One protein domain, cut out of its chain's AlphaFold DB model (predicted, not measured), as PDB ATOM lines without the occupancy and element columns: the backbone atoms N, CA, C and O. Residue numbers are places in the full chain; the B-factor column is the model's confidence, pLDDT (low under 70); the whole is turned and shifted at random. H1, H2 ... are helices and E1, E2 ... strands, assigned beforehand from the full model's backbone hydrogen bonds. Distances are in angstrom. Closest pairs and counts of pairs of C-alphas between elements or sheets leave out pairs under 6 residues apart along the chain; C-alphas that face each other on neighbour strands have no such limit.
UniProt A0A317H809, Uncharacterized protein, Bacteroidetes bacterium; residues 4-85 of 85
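What this domain is: This is residues 4 to 85 of the 85 residues of an uncharacterized protein of Bacteroidetes bacterium (UniProt A0A317H809). A small three-stranded meander, each strand the antiparallel neighbour of the one before, has H1 and H2 over one face, making two layers; residues 4 to 14 of H1 stick out. The printed part has 82 residues, with H1, E1, E2, E3, H2 in chain order, class mixed. It is only just loose, close to compact: radius of gyration of the C-alphas 14.6 A, spans 54 by 25 by 17 A.

Where its parts are: Find E1 at residues 32 to 37, E2 at 46 to 50, E3 at 57 to 61. H1, residues 4 to 28, runs 36.7 A from C-alpha 4 at (120.116, 183.554, 145.333). H2, residues 67 to 81, runs 21.1 A to C-alpha 81 at (119.727, 135.726, 152.414).

How they stand to each other: Look within hydrogen-bond range, at 2.8 A, for N 37 and O 46 in hairpin E1 and E2, and N 47 and O 60 in hairpin E2 and E3. H1 lies over E1 and E2, H2 over E2 and E3. H1 and H2 touch only at their ends, closest at C-alphas 25 and 67, 4.6 A. Both have every O i to N i+4 pair within range.

The domain as a whole: C-alphas 4 and 85 are farthest apart, 54.5 A. The printed part has no cut; pLDDT is under 70 at residues 42 and 85.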
ATOM      1  N   GLN A   4     120.838 184.819 145.498       74.69
ATOM      2  CA  GLN A   4     120.116 183.554 145.333       74.69
ATOM      3  C   GLN A   4     120.833 182.587 144.385       74.69
ATOM      4  O   GLN A   4     120.952 181.408 144.702       74.69
ATOM      5  N   LYS A   5     121.370 183.090 143.265       75.19
ATOM      6  CA  LYS A   5     122.073 182.258 142.281       75.19
ATOM      7  C   LYS A   5     123.336 181.616 142.872       75.19
ATOM      8  O   LYS A   5     123.524 180.416 142.745       75.19
ATOM      9  N   ARG A   6     124.122 182.395 143.625       78.56
ATOM     10  CA  ARG A   6     125.337 181.904 144.304       78.56
ATOM     11  C   ARG A   6     125.047 180.827 145.353       78.56
ATOM     12  O   ARG A   6     125.838 179.909 145.525       78.56
ATOM     13  N   ARG A   7     123.918 180.938 146.060       79.44
ATOM     14  CA  ARG A   7     123.506 179.944 147.061       79.44
ATOM     15  C   ARG A   7     123.071 178.627 146.413       79.44
ATOM     16  O   ARG A   7     123.397 177.577 146.951       79.44
ATOM     17  N   ALA A   8     122.355 178.687 145.291       79.25
ATOM     18  CA  ALA A   8     121.975 177.491 144.542       79.25
ATOM     19  C   ALA A   8     123.212 176.766 143.986       79.25
ATOM     20  O   ALA A   8     123.360 175.573 144.198       79.25
ATOM     21  N   GLU A   9     124.147 177.501 143.377       82.31
ATOM     22  CA  GLU A   9     125.403 176.934 142.860       82.31
ATOM     23  C   GLU A   9     126.224 176.247 143.966       82.31
ATOM     24  O   GLU A   9     126.664 175.114 143.796       82.31
ATOM     25  N   ALA A  10     126.377 176.883 145.133       81.25
ATOM     26  CA  ALA A  10     127.092 176.286 146.264       81.25
ATOM     27  C   ALA A  10     126.426 175.001 146.792       81.25
ATOM     28  O   ALA A  10     127.116 174.085 147.234       81.25
ATOM     29  N   TYR A  11     125.094 174.933 146.746       83.75
ATOM     30  CA  TYR A  11     124.347 173.753 147.167       83.75
ATOM     31  C   TYR A  11     124.532 172.574 146.204       83.75
ATOM     32  O   TYR A  11     124.742 171.451 146.652       83.75
ATOM     33  N   GLU A  12     124.527 172.834 144.896       83.56
ATOM     34  CA  GLU A  12     124.781 171.800 143.887       83.56
ATOM     35  C   GLU A  12     126.205 171.241 143.985       83.56
ATOM     36  O   GLU A  12     126.393 170.028 143.936       83.56
ATOM     37  N   HIS A  13     127.206 172.099 144.209       82.56
ATOM     38  CA  HIS A  13     128.578 171.640 144.440       82.56
ATOM     39  C   HIS A  13     128.695 170.757 145.686       82.56
ATOM     40  O   HIS A  13     129.286 169.685 145.626       82.56
ATOM     41  N   TYR A  14     128.065 171.162 146.792       83.62
ATOM     42  CA  TYR A  14     128.022 170.344 148.002       83.62
ATOM     43  C   TYR A  14     127.404 168.960 147.744       83.62
ATOM     44  O   TYR A  14     127.951 167.955 148.192       83.62
ATOM     45  N   LYS A  15     126.296 168.885 146.993       86.38
ATOM     46  CA  LYS A  15     125.675 167.601 146.632       86.38
ATOM     47  C   LYS A  15     126.615 166.705 145.830       86.38
ATOM     48  O   LYS A  15     126.707 165.518 146.129       86.38
ATOM     49  N   GLN A  16     127.322 167.270 144.852       88.62
ATOM     50  CA  GLN A  16     128.289 166.526 144.041       88.62
ATOM     51  C   GLN A  16     129.419 165.941 144.895       88.62
ATOM     52  O   GLN A  16     129.766 164.772 144.727       88.62
ATOM     53  N   ASP A  17     129.952 166.718 145.839       91.06
ATOM     54  CA  ASP A  17     131.014 166.256 146.739       91.06
ATOM     55  C   ASP A  17     130.523 165.132 147.667       91.06
ATOM     56  O   ASP A  17     131.218 164.130 147.863       91.06
ATOM     57  N   VAL A  18     129.302 165.263 148.203       91.81
ATOM     58  CA  VAL A  18     128.666 164.223 149.028       91.81
ATOM     59  C   VAL A  18     128.454 162.942 148.225       91.81
ATOM     60  O   VAL A  18     128.771 161.859 148.717       91.81
ATOM     61  N   GLU A  19     127.955 163.044 146.992       95.56
ATOM     62  CA  GLU A  19     127.735 161.888 146.125       95.56
ATOM     63  C   GLU A  19     129.049 161.176 145.792       95.56
ATOM     64  O   GLU A  19     129.146 159.957 145.942       95.56
ATOM     65  N   ALA A  20     130.086 161.928 145.415       96.62
ATOM     66  CA  ALA A  20     131.400 161.374 145.112       96.62
ATOM     67  C   ALA A  20     132.021 160.670 146.330       96.62
ATOM     68  O   ALA A  20     132.534 159.554 146.208       96.62
ATOM     69  N   SER A  21     131.931 161.285 147.514       96.75
ATOM     70  CA  SER A  21     132.436 160.702 148.761       96.75
ATOM     71  C   SER A  21     131.672 159.433 149.157       96.75
ATOM     72  O   SER A  21     132.287 158.410 149.473       96.75
ATOM     73  N   ALA A  22     130.339 159.461 149.083       97.62
ATOM     74  CA  ALA A  22     129.499 158.308 149.380       97.62
ATOM     75  C   ALA A  22     129.757 157.154 148.403       97.62
ATOM     76  O   ALA A  22     129.874 156.002 148.826       97.62
ATOM     77  N   ARG A  23     129.897 157.460 147.109       98.44
ATOM     78  CA  ARG A  23     130.226 156.478 146.077       98.44
ATOM     79  C   ARG A  23     131.567 155.805 146.338       98.44
ATOM     80  O   ARG A  23     131.626 154.579 146.297       98.44
ATOM     81  N   ALA A  24     132.601 156.577 146.668       98.44
ATOM     82  CA  ALA A  24     133.912 156.028 147.010       98.44
ATOM     83  C   ALA A  24     133.825 155.056 148.199       98.44
ATOM     84  O   ALA A  24     134.360 153.951 148.133       98.44
ATOM     85  N   CYS A  25     133.067 155.414 149.242       98.50
ATOM     86  CA  CYS A  25     132.853 154.532 150.391       98.50
ATOM     87  C   CYS A  25     132.132 153.230 150.013       98.50
ATOM     88  O   CYS A  25     132.455 152.168 150.544       98.50
ATOM     89  N   VAL A  26     131.143 153.300 149.115       98.56
ATOM     90  CA  VAL A  26     130.425 152.113 148.631       98.56
ATOM     91  C   VAL A  26     131.359 151.192 147.853       98.56
ATOM     92  O   VAL A  26     131.394 149.998 148.140       98.56
ATOM     93  N   GLU A  27     132.130 151.736 146.914       98.38
ATOM     94  CA  GLU A  27     133.044 150.956 146.074       98.38
ATOM     95  C   GLU A  27     134.176 150.320 146.908       98.38
ATOM     96  O   GLU A  27     134.443 149.126 146.772       98.38
ATOM     97  N   GLU A  28     134.778 151.058 147.850       98.44
ATOM     98  CA  GLU A  28     135.800 150.529 148.774       98.44
ATOM     99  C   GLU A  28     135.226 149.496 149.764       98.44
ATOM    100  O   GLU A  28     135.894 148.542 150.174       98.44
ATOM    101  N   GLY A  29     133.955 149.656 150.131       98.19
ATOM    102  CA  GLY A  29     133.191 148.695 150.920       98.19
ATOM    103  C   GLY A  29     132.726 147.457 150.146       98.19
ATOM    104  O   GLY A  29     132.015 146.639 150.726       98.19
ATOM    105  N   GLU A  30     133.122 147.320 148.874       98.19
ATOM    106  CA  GLU A  30     132.745 146.238 147.948       98.19
ATOM    107  C   GLU A  30     131.247 146.203 147.597       98.19
ATOM    108  O   GLU A  30     130.716 145.175 147.181       98.19
ATOM    109  N   GLY A  31     130.542 147.323 147.756       98.00
ATOM    110  CA  GLY A  31     129.171 147.493 147.287       98.00
ATOM    111  C   GLY A  31     129.099 147.987 145.844       98.00
ATOM    112  O   GLY A  31     130.041 148.563 145.307       98.00
ATOM    113  N   ILE A  32     127.937 147.799 145.217       98.44
ATOM    114  CA  ILE A  32     127.635 148.381 143.903       98.44
ATOM    115  C   ILE A  32     126.834 149.660 144.120       98.44
ATOM    116  O   ILE A  32     125.720 149.600 144.641       98.44
ATOM    117  N   TRP A  33     127.390 150.802 143.717       98.31
ATOM    118  CA  TRP A  33     126.722 152.102 143.799       98.31
ATOM    119  C   TRP A  33     125.384 152.116 143.051       98.31
ATOM    120  O   TRP A  33     125.304 151.666 141.908       98.31
ATOM    121  N   VAL A  34     124.348 152.670 143.690       97.88
ATOM    122  CA  VAL A  34     123.032 152.893 143.073       97.88
ATOM    123  C   VAL A  34     122.713 154.384 143.009       97.88
ATOM    124  O   VAL A  34     122.351 154.879 141.945       97.88
ATOM    125  N   GLY A  35     122.851 155.107 144.121       96.81
ATOM    126  CA  GLY A  35     122.537 156.534 144.179       96.81
ATOM    127  C   GLY A  35     122.266 157.026 145.595       96.81
ATOM    128  O   GLY A  35     122.319 156.257 146.556       96.81
ATOM    129  N   ILE A  36     121.928 158.309 145.711       96.50
ATOM    130  CA  ILE A  36     121.408 158.898 146.947       96.50
ATOM    131  C   ILE A  36     119.908 159.119 146.787       96.50
ATOM    132  O   ILE A  36     119.461 159.753 145.833       96.50
ATOM    133  N   GLN A  37     119.131 158.601 147.732       95.00
ATOM    134  CA  GLN A  37     117.730 158.954 147.889       95.00
ATOM    135  C   GLN A  37     117.625 160.109 148.884       95.00
ATOM    136  O   GLN A  37     117.997 159.958 150.050       95.00
ATOM    137  N   GLU A  38     117.108 161.243 148.416       91.38
ATOM    138  CA  GLU A  38     116.891 162.425 149.251       91.38
ATOM    139  C   GLU A  38     115.845 162.134 150.339       91.38
ATOM    140  O   GLU A  38     114.791 161.543 150.080       91.38
ATOM    141  N   GLY A  39     116.153 162.532 151.572       86.19
ATOM    142  CA  GLY A  39     115.208 162.506 152.679       86.19
ATOM    143  C   GLY A  39     114.248 163.694 152.609       86.19
ATOM    144  O   GLY A  39     114.637 164.812 152.280       86.19
ATOM    145  N   GLU A  40     112.978 163.487 152.961       82.00
ATOM    146  CA  GLU A  40     112.040 164.604 153.101       82.00
ATOM    147  C   GLU A  40     112.218 165.315 154.458       82.00
ATOM    148  O   GLU A  40     112.310 164.692 155.516       82.00
ATOM    149  N   GLY A  41     112.222 166.649 154.467       76.00
ATOM    150  CA  GLY A  41     112.205 167.438 155.703       76.00
ATOM    151  C   GLY A  41     113.465 167.288 156.568       76.00
ATOM    152  O   GLY A  41     114.522 167.799 156.214       76.00
ATOM    153  N   LEU A  42     113.328 166.668 157.748       65.56
ATOM    154  CA  LEU A  42     114.423 166.463 158.715       65.56
ATOM    155  C   LEU A  42     115.084 165.081 158.591       65.56
ATOM    156  O   LEU A  42     115.974 164.754 159.380       65.56
ATOM    157  N   TYR A  43     114.626 164.246 157.657       78.00
ATOM    158  CA  TYR A  43     115.212 162.929 157.447       78.00
ATOM    159  C   TYR A  43     116.554 163.047 156.722       78.00
ATOM    160  O   TYR A  43     116.725 163.858 155.819       78.00
ATOM    161  N   THR A  44     117.518 162.232 157.143       86.75
ATOM    162  CA  THR A  44     118.825 162.144 156.490       86.75
ATOM    163  C   THR A  44     118.706 161.387 155.175       86.75
ATOM    164  O   THR A  44     118.045 160.348 155.126       86.75
ATOM    165  N   ASP A  45     119.405 161.872 154.153       93.94
ATOM    166  CA  ASP A  45     119.537 161.188 152.871       93.94
ATOM    167  C   ASP A  45     120.094 159.767 153.036       93.94
ATOM    168  O   ASP A  45     120.899 159.475 153.933       93.94
ATOM    169  N   LEU A  46     119.675 158.873 152.144       96.19
ATOM    170  CA  LEU A  46     120.084 157.476 152.142       96.19
ATOM    171  C   LEU A  46     120.997 157.188 150.957       96.19
ATOM    172  O   LEU A  46     120.623 157.377 149.805       96.19
ATOM    173  N   VAL A  47     122.175 156.654 151.251       97.81
ATOM    174  CA  VAL A  47     123.071 156.050 150.271       97.81
ATOM    175  C   VAL A  47     122.563 154.650 149.955       97.81
ATOM    176  O   VAL A  47     122.551 153.782 150.834       97.81
ATOM    177  N   LEU A  48     122.160 154.435 148.706       98.25
ATOM    178  CA  LEU A  48     121.689 153.158 148.190       98.25
ATOM    179  C   LEU A  48     122.824 152.424 147.476       98.25
ATOM    180  O   LEU A  48     123.549 152.994 146.655       98.25
ATOM    181  N   PHE A  49     122.957 151.136 147.770       98.62
ATOM    182  CA  PHE A  49     123.937 150.259 147.138       98.62
ATOM    183  C   PHE A  49     123.463 148.811 147.152       98.62
ATOM    184  O   PHE A  49     122.697 148.413 148.026       98.62
ATOM    185  N   ASN A  50     123.932 147.999 146.210       98.44
ATOM    186  CA  ASN A  50     123.581 146.582 146.157       98.44
ATOM    187  C   ASN A  50     124.706 145.705 146.713       98.44
ATOM    188  O   ASN A  50     125.888 145.992 146.510       98.44
ATOM    189  N   SER A  51     124.328 144.597 147.357       96.81
ATOM    190  CA  SER A  51     125.258 143.485 147.566       96.81
ATOM    191  C   SER A  51     125.584 142.834 146.214       96.81
ATOM    192  O   SER A  51     124.652 142.406 145.523       96.81
ATOM    193  N   PRO A  52     126.870 142.682 145.845       95.88
ATOM    194  CA  PRO A  52     127.247 141.959 144.633       95.88
ATOM    195  C   PRO A  52     126.827 140.484 144.661       95.88
ATOM    196  O   PRO A  52     126.586 139.895 143.612       95.88
ATOM    197  N   GLN A  53     126.747 139.879 145.852       95.06
ATOM    198  CA  GLN A  53     126.457 138.452 146.002       95.06
ATOM    199  C   GLN A  53     124.965 138.141 145.844       95.06
ATOM    200  O   GLN A  53     124.610 137.107 145.284       95.06
ATOM    201  N   THR A  54     124.093 138.993 146.384       94.00
ATOM    202  CA  THR A  54     122.650 138.706 146.471       94.00
ATOM    203  C   THR A  54     121.795 139.609 145.594       94.00
ATOM    204  O   THR A  54     120.598 139.367 145.471       94.00
ATOM    205  N   GLY A  55     122.366 140.674 145.022       94.25
ATOM    206  CA  GLY A  55     121.623 141.700 144.286       94.25
ATOM    207  C   GLY A  55     120.664 142.518 145.158       94.25
ATOM    208  O   GLY A  55     119.929 143.351 144.639       94.25
ATOM    209  N   SER A  56     120.656 142.295 146.476       95.69
ATOM    210  CA  SER A  56     119.769 142.998 147.402       95.69
ATOM    211  C   SER A  56     120.187 144.456 147.534       95.69
ATOM    212  O   SER A  56     121.365 144.737 147.772       95.69
ATOM    213  N   THR A  57     119.217 145.366 147.444       97.50
ATOM    214  CA  THR A  57     119.428 146.787 147.720       97.50
ATOM    215  C   THR A  57     119.500 147.037 149.218       97.50
ATOM    216  O   THR A  57     118.639 146.626 149.996       97.50
ATOM    217  N   LEU A  58     120.558 147.727 149.616       97.62
ATOM    218  CA  LEU A  58     120.894 148.110 150.972       97.62
ATOM    219  C   LEU A  58     120.964 149.628 151.057       97.62
ATOM    220  O   LEU A  58     121.220 150.318 150.072       97.62
ATOM    221  N   ALA A  59     120.740 150.132 152.266       97.56
ATOM    222  CA  ALA A  59     120.803 151.551 152.550       97.56
ATOM    223  C   ALA A  59     121.601 151.823 153.827       97.56
ATOM    224  O   ALA A  59     121.491 151.090 154.825       97.56
ATOM    225  N   LEU A  60     122.369 152.908 153.787       97.62
ATOM    226  CA  LEU A  60     122.990 153.570 154.932       97.62
ATOM    227  C   LEU A  60     122.670 155.063 154.858       97.62
ATOM    228  O   LEU A  60     122.486 155.597 153.771       97.62
ATOM    229  N   LYS A  61     122.605 155.750 155.998       96.00
ATOM    230  CA  LYS A  61     122.475 157.212 155.983       96.00
ATOM    231  C   LYS A  61     123.754 157.838 155.433       96.00
ATOM    232  O   LYS A  61     124.842 157.345 155.734       96.00
ATOM    233  N   THR A  62     123.646 158.958 154.723       94.69
ATOM    234  CA  THR A  62     124.818 159.733 154.269       94.69
ATOM    235  C   THR A  62     125.729 160.148 155.425       94.69
ATOM    236  O   THR A  62     126.941 160.182 155.265       94.69
ATOM    237  N   THR A  63     125.187 160.369 156.625       93.19
ATOM    238  CA  THR A  63     125.969 160.696 157.833       93.19
ATOM    239  C   THR A  63     126.697 159.504 158.462       93.19
ATOM    240  O   THR A  63     127.494 159.690 159.375       93.19
ATOM    241  N   GLU A  64     126.379 158.275 158.050       95.38
ATOM    242  CA  GLU A  64     126.911 157.027 158.623       95.38
ATOM    243  C   GLU A  64     127.751 156.236 157.603       95.38
ATOM    244  O   GLU A  64     128.211 155.133 157.912       95.38
ATOM    245  N   ILE A  65     127.914 156.756 156.380       97.19
ATOM    246  CA  ILE A  65     128.577 156.042 155.292       97.19
ATOM    247  C   ILE A  65     130.091 155.979 155.524       97.19
ATOM    248  O   ILE A  65     130.771 156.995 155.621       97.19
ATOM    249  N   THR A  66     130.613 154.757 155.613       98.38
ATOM    250  CA  THR A  66     132.047 154.447 155.574       98.38
ATOM    251  C   THR A  66     132.244 153.107 154.855       98.38
ATOM    252  O   THR A  66     131.300 152.299 154.833       98.38
ATOM    253  N   PRO A  67     133.438 152.815 154.308       98.75
ATOM    254  CA  PRO A  67     133.726 151.518 153.690       98.75
ATOM    255  C   PRO A  67     133.440 150.326 154.616       98.75
ATOM    256  O   PRO A  67     132.852 149.320 154.209       98.75
ATOM    257  N   GLU A  68     133.785 150.441 155.900       98.62
ATOM    258  CA  GLU A  68     133.579 149.386 156.896       98.62
ATOM    259  C   GLU A  68     132.093 149.138 157.146       98.62
ATOM    260  O   GLU A  68     131.668 147.989 157.284       98.62
ATOM    261  N   LYS A  69     131.287 150.206 157.185       98.38
ATOM    262  CA  LYS A  69     129.839 150.103 157.383       98.38
ATOM    263  C   LYS A  69     129.140 149.496 156.176       98.38
ATOM    264  O   LYS A  69     128.231 148.686 156.367       98.38
ATOM    265  N   VAL A  70     129.588 149.815 154.962       98.50
ATOM    266  CA  VAL A  70     129.108 149.180 153.723       98.50
ATOM    267  C   VAL A  70     129.395 147.681 153.765       98.50
ATOM    268  O   VAL A  70     128.467 146.872 153.685       98.50
ATOM    269  N   ARG A  71     130.652 147.302 154.021       98.50
ATOM    270  CA  ARG A  71     131.084 145.900 154.106       98.50
ATOM    271  C   ARG A  71     130.335 145.129 155.191       98.50
ATOM    272  O   ARG A  71     129.883 144.003 154.982       98.50
ATOM    273  N   GLU A  72     130.152 145.746 156.359       98.25
ATOM    274  CA  GLU A  72     129.370 145.180 157.456       98.25
ATOM    275  C   GLU A  72     127.909 144.935 157.043       98.25
ATOM    276  O   GLU A  72     127.356 143.870 157.341       98.25
ATOM    277  N   LYS A  73     127.284 145.899 156.357       97.69
ATOM    278  CA  LYS A  73     125.893 145.807 155.900       97.69
ATOM    279  C   LYS A  73     125.716 144.704 154.855       97.69
ATOM    280  O   LYS A  73     124.796 143.899 155.006       97.69
ATOM    281  N   ILE A  74     126.618 144.618 153.873       98.12
ATOM    282  CA  ILE A  74     126.640 143.560 152.845       98.12
ATOM    283  C   ILE A  74     126.770 142.192 153.505       98.12
ATOM    284  O   ILE A  74     125.895 141.342 153.345       98.12
ATOM    285  N   ARG A  75     127.782 142.008 154.363       97.44
ATOM    286  CA  ARG A  75     128.017 140.735 155.061       97.44
ATOM    287  C   ARG A  75     126.790 140.265 155.843       97.44
ATOM    288  O   ARG A  75     126.480 139.073 155.853       97.44
ATOM    289  N   ARG A  76     126.103 141.186 156.533       95.56
ATOM    290  CA  ARG A  76     124.872 140.879 157.279       95.56
ATOM    291  C   ARG A  76     123.730 140.486 156.339       95.56
ATOM    292  O   ARG A  76     123.050 139.504 156.626       95.56
ATOM    293  N   SER A  77     123.549 141.214 155.237       95.19
ATOM    294  CA  SER A  77     122.541 140.909 154.214       95.19
ATOM    295  C   SER A  77     122.757 139.528 153.602       95.19
ATOM    296  O   SER A  77     121.851 138.699 153.608       95.19
ATOM    297  N   ASP A  78     123.977 139.230 153.160       95.69
ATOM    298  CA  ASP A  78     124.289 137.966 152.492       95.69
ATOM    299  C   ASP A  78     124.148 136.773 153.438       95.69
ATOM    300  O   ASP A  78     123.677 135.702 153.051       95.69
ATOM    301  N   ALA A  79     124.512 136.955 154.711       94.75
ATOM    302  CA  ALA A  79     124.287 135.943 155.734       94.75
ATOM    303  C   ALA A  79     122.794 135.697 156.001       94.75
ATOM    304  O   ALA A  79     122.424 134.558 156.276       94.75
ATOM    305  N   ALA A  80     121.950 136.732 155.936       92.06
ATOM    306  CA  ALA A  80     120.505 136.593 156.094       92.06
ATOM    307  C   ALA A  80     119.869 135.899 154.881       92.06
ATOM    308  O   ALA A  80     119.129 134.937 155.065       92.06
ATOM    309  N   PHE A  81     120.233 136.309 153.662       89.88
ATOM    310  CA  PHE A  81     119.727 135.726 152.414       89.88
ATOM    311  C   PHE A  81     120.015 134.221 152.306       89.88
ATOM    312  O   PHE A  81     119.166 133.447 151.873       89.88
ATOM    313  N   ARG A  82     121.197 133.778 152.759       88.62
ATOM    314  CA  ARG A  82     121.556 132.350 152.790       88.62
ATOM    315  C   ARG A  82     120.718 131.506 153.755       88.62
ATOM    316  O   ARG A  82     120.672 130.300 153.579       88.62
ATOM    317  N   ARG A  83     120.109 132.097 154.789       82.56
ATOM    318  CA  ARG A  83     119.282 131.360 155.770       82.56
ATOM    319  C   ARG A  83     117.834 131.189 155.322       82.56
ATOM    320  O   ARG A  83     117.101 130.436 155.949       82.56
ATOM    321  N   THR A  84     117.418 131.943 154.311       76.38
ATOM    322  CA  THR A  84     116.053 131.933 153.772       76.38
ATOM    323  C   THR A  84     115.916 131.083 152.507       76.38
ATOM    324  O   THR A  84     114.840 131.065 151.918       76.38
ATOM    325  N   GLN A  85     116.999 130.422 152.087       58.53
ATOM    326  CA  GLN A  85     117.062 129.438 151.000       58.53
ATOM    327  C   GLN A  85     117.030 128.034 151.606       58.53
ATOM    328  O   GLN A  85     116.353 127.163 151.023       58.53
TER     329      GLN A  85